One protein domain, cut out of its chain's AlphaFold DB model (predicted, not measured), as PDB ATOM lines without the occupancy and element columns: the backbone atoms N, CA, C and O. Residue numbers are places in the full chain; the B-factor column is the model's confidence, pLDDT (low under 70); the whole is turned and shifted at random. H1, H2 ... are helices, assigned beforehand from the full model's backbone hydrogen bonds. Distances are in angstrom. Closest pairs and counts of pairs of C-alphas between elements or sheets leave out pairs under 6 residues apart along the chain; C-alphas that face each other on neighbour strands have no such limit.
ATOM      1  N   ILE A 217     114.376 118.221 183.720       72.50
ATOM      2  CA  ILE A 217     115.695 117.607 183.538       72.50
ATOM      3  C   ILE A 217     116.340 118.176 182.271       72.50
ATOM      4  O   ILE A 217     117.382 118.816 182.366       72.50
ATOM      5  N   SER A 218     115.680 118.064 181.116       72.38
ATOM      6  CA  SER A 218     116.184 118.599 179.842       72.38
ATOM      7  C   SER A 218     116.400 120.118 179.875       72.38
ATOM      8  O   SER A 218     117.364 120.619 179.296       72.38
ATOM      9  N   ARG A 219     115.549 120.867 180.595       79.00
ATOM     10  CA  ARG A 219     115.726 122.313 180.818       79.00
ATOM     11  C   ARG A 219     116.971 122.613 181.663       79.00
ATOM     12  O   ARG A 219     117.715 123.537 181.337       79.00
ATOM     13  N   ARG A 220     117.233 121.824 182.715       82.75
ATOM     14  CA  ARG A 220     118.454 121.924 183.538       82.75
ATOM     15  C   ARG A 220     119.713 121.527 182.769       82.75
ATOM     16  O   ARG A 220     120.720 122.207 182.909       82.75
ATOM     17  N   GLU A 221     119.657 120.488 181.939       81.69
ATOM     18  CA  GLU A 221     120.768 120.076 181.069       81.69
ATOM     19  C   GLU A 221     121.109 121.155 180.034       81.69
ATOM     20  O   GLU A 221     122.277 121.506 179.879       81.69
ATOM     21  N   TYR A 222     120.099 121.732 179.370       83.50
ATOM     22  CA  TYR A 222     120.291 122.822 178.408       83.50
ATOM     23  C   TYR A 222     120.913 124.060 179.069       83.50
ATOM     24  O   TYR A 222     121.879 124.623 178.551       83.50
ATOM     25  N   LYS A 223     120.421 124.426 180.261       87.19
ATOM     26  CA  LYS A 223     120.990 125.498 181.082       87.19
ATOM     27  C   LYS A 223     122.442 125.219 181.490       87.19
ATOM     28  O   LYS A 223     123.298 126.065 181.260       87.19
ATOM     29  N   ALA A 224     122.733 124.044 182.049       86.69
ATOM     30  CA  ALA A 224     124.082 123.690 182.493       86.69
ATOM     31  C   ALA A 224     125.084 123.650 181.327       86.69
ATOM     32  O   ALA A 224     126.221 124.086 181.484       86.69
ATOM     33  N   MET A 225     124.657 123.190 180.145       86.06
ATOM     34  CA  MET A 225     125.460 123.247 178.922       86.06
ATOM     35  C   MET A 225     125.813 124.696 178.550       86.06
ATOM     36  O   MET A 225     126.986 124.981 178.322       86.06
ATOM     37  N   PHE A 226     124.837 125.610 178.537       90.00
ATOM     38  CA  PHE A 226     125.070 127.030 178.249       90.00
ATOM     39  C   PHE A 226     125.964 127.710 179.300       90.00
ATOM     40  O   PHE A 226     126.924 128.382 178.939       90.00
ATOM     41  N   GLU A 227     125.719 127.481 180.593       90.06
ATOM     42  CA  GLU A 227     126.555 128.018 181.682       90.06
ATOM     43  C   GLU A 227     127.984 127.438 181.691       90.06
ATOM     44  O   GLU A 227     128.890 128.057 182.246       90.06
ATOM     45  N   SER A 228     128.206 126.276 181.062       90.19
ATOM     46  CA  SER A 228     129.534 125.666 180.884       90.19
ATOM     47  C   SER A 228     130.267 126.083 179.601       90.19
ATOM     48  O   SER A 228     131.419 125.695 179.406       90.19
ATOM     49  N   MET A 229     129.609 126.830 178.709       91.06
ATOM     50  CA  MET A 229     130.159 127.209 177.410       91.06
ATOM     51  C   MET A 229     131.217 128.303 177.569       91.06
ATOM     52  O   MET A 229     130.938 129.367 178.125       91.06
ATOM     53  N   ASP A 230     132.422 128.065 177.044       92.38
ATOM     54  CA  ASP A 230     133.462 129.090 177.016       92.38
ATOM     55  C   ASP A 230     133.013 130.301 176.187       92.38
ATOM     56  O   ASP A 230     132.627 130.194 175.021       92.38
ATOM     57  N   ASP A 231     133.111 131.477 176.798       91.62
ATOM     58  CA  ASP A 231     132.631 132.728 176.235       91.62
ATOM     59  C   ASP A 231     133.504 133.228 175.064       91.62
ATOM     60  O   ASP A 231     133.043 134.058 174.273       91.62
ATOM     61  N   SER A 232     134.731 132.705 174.909       92.50
ATOM     62  CA  SER A 232     135.585 132.952 173.733       92.50
ATOM     63  C   SER A 232     135.301 132.022 172.542       92.50
ATOM     64  O   SER A 232     135.646 132.366 171.416       92.50
ATOM     65  N   SER A 233     134.625 130.892 172.782       90.38
ATOM     66  CA  SER A 233     134.283 129.870 171.778       90.38
ATOM     67  C   SER A 233     132.911 130.076 171.115       90.38
ATOM     68  O   SER A 233     132.586 129.379 170.158       90.38
ATOM     69  N   LYS A 234     132.110 131.022 171.621       93.56
ATOM     70  CA  LYS A 234     130.804 131.429 171.073       93.56
ATOM     71  C   LYS A 234     130.934 132.159 169.734       93.56
ATOM     72  O   LYS A 234     131.816 133.009 169.581       93.56
ATOM     73  N   TRP A 235     130.003 131.936 168.806       93.62
ATOM     74  CA  TRP A 235     129.937 132.687 167.550       93.62
ATOM     75  C   TRP A 235     129.539 134.143 167.817       93.62
ATOM     76  O   TRP A 235     128.381 134.481 168.070       93.62
ATOM     77  N   LYS A 236     130.533 135.030 167.742       95.62
ATOM     78  CA  LYS A 236     130.368 136.484 167.800       95.62
ATOM     79  C   LYS A 236     130.172 137.065 166.394       95.62
ATOM     80  O   LYS A 236     131.055 136.917 165.555       95.62
ATOM     81  N   LEU A 237     129.061 137.766 166.188       95.00
ATOM     82  CA  LEU A 237     128.704 138.456 164.942       95.00
ATOM     83  C   LEU A 237     129.449 139.799 164.799       95.00
ATOM     84  O   LEU A 237     129.948 140.352 165.790       95.00
ATOM     85  N   LYS A 238     129.454 140.396 163.597       94.06
ATOM     86  CA  LYS A 238     129.976 141.759 163.335       94.06
ATOM     87  C   LYS A 238     129.290 142.823 164.200       94.06
ATOM     88  O   LYS A 238     129.942 143.786 164.603       94.06
ATOM     89  N   SER A 239     128.013 142.625 164.546       94.25
ATOM     90  CA  SER A 239     127.255 143.473 165.485       94.25
ATOM     91  C   SER A 239     127.817 143.466 166.916       94.25
ATOM     92  O   SER A 239     127.455 144.303 167.744       94.25
ATOM     93  N   GLY A 240     128.698 142.514 167.235       94.25
ATOM     94  CA  GLY A 240     129.260 142.293 168.563       94.25
ATOM     95  C   GLY A 240     128.395 141.421 169.477       94.25
ATOM     96  O   GLY A 240     128.896 141.003 170.525       94.25
ATOM     97  N   ARG A 241     127.150 141.112 169.083       95.25
ATOM     98  CA  ARG A 241     126.289 140.122 169.750       95.25
ATOM     99  C   ARG A 241     126.820 138.701 169.515       95.25
ATOM    100  O   ARG A 241     127.662 138.478 168.643       95.25
ATOM    101  N   LYS A 242     126.335 137.743 170.307       94.88
ATOM    102  CA  LYS A 242     126.709 136.326 170.211       94.88
ATOM    103  C   LYS A 242     125.489 135.462 169.949       94.88
ATOM    104  O   LYS A 242     124.463 135.648 170.602       94.88
ATOM    105  N   VAL A 243     125.606 134.531 169.012       94.06
ATOM    106  CA  VAL A 243     124.478 133.733 168.517       94.06
ATOM    107  C   VAL A 243     123.882 132.868 169.630       94.06
ATOM    108  O   VAL A 243     122.669 132.834 169.808       94.06
ATOM    109  N   GLU A 244     124.714 132.227 170.444       94.12
ATOM    110  CA  GLU A 244     124.274 131.323 171.510       94.12
ATOM    111  C   GLU A 244     123.578 132.072 172.651       94.12
ATOM    112  O   GLU A 244     122.604 131.566 173.203       94.12
ATOM    113  N   ASP A 245     124.015 133.299 172.961       93.00
ATOM    114  CA  ASP A 245     123.365 134.165 173.955       93.00
ATOM    115  C   ASP A 245     121.988 134.649 173.467       93.00
ATOM    116  O   ASP A 245     121.067 134.815 174.266       93.00
ATOM    117  N   ILE A 246     121.821 134.854 172.155       92.75
ATOM    118  CA  ILE A 246     120.527 135.178 171.540       92.75
ATOM    119  C   ILE A 246     119.605 133.953 171.608       92.75
ATOM    120  O   ILE A 246     118.514 134.027 172.171       92.75
ATOM    121  N   LEU A 247     120.065 132.808 171.092       91.19
ATOM    122  CA  LEU A 247     119.270 131.582 171.007       91.19
ATOM    123  C   LEU A 247     118.871 131.033 172.384       91.19
ATOM    124  O   LEU A 247     117.730 130.611 172.552       91.19
ATOM    125  N   TYR A 248     119.759 131.066 173.384       89.19
ATOM    126  CA  TYR A 248     119.488 130.510 174.719       89.19
ATOM    127  C   TYR A 248     118.253 131.120 175.406       89.19
ATOM    128  O   TYR A 248     117.559 130.438 176.161       89.19
ATOM    129  N   ASN A 249     117.960 132.394 175.131       80.69
ATOM    130  CA  ASN A 249     116.821 133.102 175.714       80.69
ATOM    131  C   ASN A 249     115.477 132.794 175.023       80.69
ATOM    132  O   ASN A 249     114.430 133.110 175.586       80.69
ATOM    133  N   SER A 250     115.492 132.192 173.828       80.56
ATOM    134  CA  SER A 250     114.311 132.089 172.954       80.56
ATOM    135  C   SER A 250     114.018 130.677 172.440       80.56
ATOM    136  O   SER A 250     112.864 130.368 172.162       80.56
ATOM    137  N   VAL A 251     115.023 129.803 172.332       80.44
ATOM    138  CA  VAL A 251     114.882 128.434 171.815       80.44
ATOM    139  C   VAL A 251     115.589 127.402 172.699       80.44
ATOM    140  O   VAL A 251     116.247 127.712 173.690       80.44
ATOM    141  N   HIS A 252     115.423 126.123 172.357       76.81
ATOM    142  CA  HIS A 252     115.920 124.984 173.138       76.81
ATOM    143  C   HIS A 252     116.919 124.115 172.354       76.81
ATOM    144  O   HIS A 252     116.989 122.891 172.508       76.81
ATOM    145  N   SER A 253     117.686 124.763 171.474       80.81
ATOM    146  CA  SER A 253     118.811 124.191 170.729       80.81
ATOM    147  C   SER A 253     119.651 125.290 170.082       80.81
ATOM    148  O   SER A 253     119.100 126.237 169.539       80.81
ATOM    149  N   PHE A 254     120.973 125.109 170.050       87.50
ATOM    150  CA  PHE A 254     121.891 125.911 169.226       87.50
ATOM    151  C   PHE A 254     121.943 125.367 167.788       87.50
ATOM    152  O   PHE A 254     122.989 124.960 167.295       87.50
ATOM    153  N   ILE A 255     120.769 125.250 167.165       87.06
ATOM    154  CA  ILE A 255     120.605 124.974 165.736       87.06
ATOM    155  C   ILE A 255     119.894 126.205 165.187       87.06
ATOM    156  O   ILE A 255     118.883 126.616 165.756       87.06
ATOM    157  N   ILE A 256     120.453 126.798 164.139       88.44
ATOM    158  CA  ILE A 256     119.889 127.965 163.465       88.44
ATOM    159  C   ILE A 256     119.083 127.449 162.277       88.44
ATOM    160  O   ILE A 256     119.614 126.699 161.462       88.44
ATOM    161  N   ASP A 257     117.827 127.866 162.179       86.81
ATOM    162  CA  ASP A 257     117.048 127.793 160.948       86.81
ATOM    163  C   ASP A 257     116.474 129.189 160.696       86.81
ATOM    164  O   ASP A 257     115.696 129.694 161.501       86.81
ATOM    165  N   LEU A 258     116.902 129.840 159.614       87.25
ATOM    166  CA  LEU A 258     116.445 131.186 159.255       87.25
ATOM    167  C   LEU A 258     115.118 131.176 158.480       87.25
ATOM    168  O   LEU A 258     114.544 132.239 158.245       87.25
ATOM    169  N   LYS A 259     114.592 129.989 158.143       84.88
ATOM    170  CA  LYS A 259     113.230 129.808 157.618       84.88
ATOM    171  C   LYS A 259     112.184 129.784 158.737       84.88
ATOM    172  O   LYS A 259     111.036 130.157 158.496       84.88
ATOM    173  N   ASP A 260     112.565 129.413 159.963       84.38
ATOM    174  CA  ASP A 260     111.713 129.601 161.142       84.38
ATOM    175  C   ASP A 260     111.609 131.102 161.451       84.38
ATOM    176  O   ASP A 260     112.576 131.746 161.867       84.38
ATOM    177  N   GLN A 261     110.414 131.666 161.267       86.88
ATOM    178  CA  GLN A 261     110.144 133.091 161.469       86.88
ATOM    179  C   GLN A 261     110.471 133.573 162.893       86.88
ATOM    180  O   GLN A 261     110.852 134.730 163.066       86.88
ATOM    181  N   GLN A 262     110.361 132.712 163.912       86.94
ATOM    182  CA  GLN A 262     110.665 133.068 165.300       86.94
ATOM    183  C   GLN A 262     112.171 133.166 165.539       86.94
ATOM    184  O   GLN A 262     112.598 134.065 166.257       86.94
ATOM    185  N   ILE A 263     112.973 132.288 164.924       88.31
ATOM    186  CA  ILE A 263     114.444 132.359 164.973       88.31
ATOM    187  C   ILE A 263     114.936 133.530 164.118       88.31
ATOM    188  O   ILE A 263     115.739 134.341 164.578       88.31
ATOM    189  N   CYS A 264     114.407 133.655 162.902       90.62
ATOM    190  CA  CYS A 264     114.716 134.714 161.944       90.62
ATOM    191  C   CYS A 264     114.510 136.118 162.544       90.62
ATOM    192  O   CYS A 264     115.350 137.001 162.358       90.62
ATOM    193  N   ALA A 265     113.453 136.311 163.345       92.56
ATOM    194  CA  ALA A 265     113.142 137.569 164.029       92.56
ATOM    195  C   ALA A 265     114.094 137.950 165.188       92.56
ATOM    196  O   ALA A 265     114.008 139.071 165.690       92.56
ATOM    197  N   LEU A 266     115.003 137.067 165.625       93.50
ATOM    198  CA  LEU A 266     115.977 137.371 166.689       93.50
ATOM    199  C   LEU A 266     117.199 138.168 166.190       93.50
ATOM    200  O   LEU A 266     117.974 138.689 167.003       93.50
ATOM    201  N   PHE A 267     117.374 138.256 164.870       95.00
ATOM    202  CA  PHE A 267     118.538 138.829 164.192       95.00
ATOM    203  C   PHE A 267     118.137 140.026 163.312       95.00
ATOM    204  O   PHE A 267     116.997 140.107 162.846       95.00
ATOM    205  N   THR A 268     119.054 140.970 163.093       95.81
ATOM    206  CA  THR A 268     118.867 142.057 162.109       95.81
ATOM    207  C   THR A 268     119.116 141.556 160.683       95.81
ATOM    208  O   THR A 268     119.637 140.458 160.497       95.81
ATOM    209  N   ASP A 269     118.762 142.337 159.662       95.19
ATOM    210  CA  ASP A 269     119.011 141.967 158.260       95.19
ATOM    211  C   ASP A 269     120.501 141.722 157.968       95.19
ATOM    212  O   ASP A 269     120.851 140.736 157.325       95.19
ATOM    213  N   GLU A 270     121.390 142.550 158.521       95.25
ATOM    214  CA  GLU A 270     122.844 142.425 158.349       95.25
ATOM    215  C   GLU A 270     123.426 141.224 159.115       95.25
ATOM    216  O   GLU A 270     124.426 140.633 158.705       95.25
ATOM    217  N   GLU A 271     122.804 140.851 160.237       96.00
ATOM    218  CA  GLU A 271     123.143 139.629 160.969       96.00
ATOM    219  C   GLU A 271     122.625 138.380 160.247       96.00
ATOM    220  O   GLU A 271     123.310 137.364 160.259       96.00
ATOM    221  N   ARG A 272     121.458 138.442 159.589       93.81
ATOM    222  CA  ARG A 272     120.946 137.346 158.749       93.81
ATOM    223  C   ARG A 272     121.853 137.106 157.544       93.81
ATOM    224  O   ARG A 272     122.292 135.978 157.363       93.81
ATOM    225  N   GLU A 273     122.236 138.157 156.817       92.94
ATOM    226  CA  GLU A 273     123.220 138.069 155.724       92.94
ATOM    227  C   GLU A 273     124.571 137.506 156.217       92.94
ATOM    228  O   GLU A 273     125.191 136.668 155.562       92.94
ATOM    229  N   GLU A 274     125.031 137.899 157.414       94.94
ATOM    230  CA  GLU A 274     126.226 137.304 158.023       94.94
ATOM    231  C   GLU A 274     126.060 135.811 158.340       94.94
ATOM    232  O   GLU A 274     126.985 135.042 158.077       94.94
ATOM    233  N   LEU A 275     124.918 135.393 158.888       92.19
ATOM    234  CA  LEU A 275     124.635 133.995 159.217       92.19
ATOM    235  C   LEU A 275     124.498 133.116 157.962       92.19
ATOM    236  O   LEU A 275     125.004 131.999 157.968       92.19
ATOM    237  N   GLU A 276     123.858 133.615 156.899       89.50
ATOM    238  CA  GLU A 276     123.661 132.890 155.633       89.50
ATOM    239  C   GLU A 276     124.970 132.719 154.851       89.50
ATOM    240  O   GLU A 276     125.253 131.633 154.351       89.50
ATOM    241  N   CYS A 277     125.815 133.753 154.785       87.31
ATOM    242  CA  CYS A 277     127.081 133.676 154.049       87.31
ATOM    243  C   CYS A 277     128.234 133.017 154.834       87.31
ATOM    244  O   CYS A 277     129.269 132.697 154.242       87.31
ATOM    245  N   THR A 278     128.126 132.827 156.155       88.00
ATOM    246  CA  THR A 278     129.233 132.268 156.955       88.00
ATOM    247  C   THR A 278     129.293 130.749 156.847       88.00
ATOM    248  O   THR A 278     128.385 130.045 157.274       88.00
TER     249      THR A 278
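This is residues 217 to 278 of the 450 residues of an uncharacterized protein of Jimgerdemannia flammicorona (UniProt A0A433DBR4). Four short helices are strung out between loops: H1 stands at one end of the longest axis, H4 at the other end, and the short helix H2 in the middle, with the one-turn helix H3 to one side between H2 and H4. A long loop, residues 228 to 242, runs from H1 along one side to the H4 end and then folds back into H2, and a second, residues 249 to 260, leads from H2 to H3. The printed part has 62 residues, with four named helices in the order H1, H2, H3, H4 and no named strand. The class is all helix, though under half of the residues, 30 of 62, are in named elements. The whole is compact, with a radius of gyration of the C-alphas of 12.1 A, and spans 35 by 26 by 15 A.

The longest helix, H1, residues 217 to 227, is close to but not clearly touching H2, residues 243 to 248. Their closest C-alphas, those of Phe 226 and Tyr 248, are 7.5 A apart. The two run opposite ways at a shallow tilt of 31 degrees. H2 is close to but not clearly touching H3, residues 261 to 264; the closest C-alphas, of Leu 247 and Ile 263, are 7.8 A apart. H3 is in turn close to but not clearly touching H4, residues 269 to 277, where the closest C-alphas, of Cys 264 and Arg 272, are 7.5 A apart. H1 is apart from H3 and from H4, and H2 is apart from H4. In H1, H2 and H4 every O i to N i+4 pair is within hydrogen-bond range; H3 is too short for such a pair, and its one O i to N i+3 pair is not within range.

H1 begins with C-alpha 217 at (115.695, 117.607, 183.538) and is 15.2 A long from first to last C-alpha. H2 begins with C-alpha 243 at (124.478, 133.733, 168.517) and is 8.6 A long. H3 has four residues and is 4.9 A long. H4 is 12.3 A long and ends with C-alpha 277 at (127.081, 133.676, 154.049).

The two C-alphas farthest apart, those of Ile 217 and Glu 270, are 36.1 A apart. The printed part runs from 217 to 278 and has no cut. The links H1 to H2, 15 residues, and H2 to H3, 12 residues, are long; the link H3 to H4, 4 residues, is tight. The mean pLDDT of the printed part is 89.1, and no printed residue is under 70.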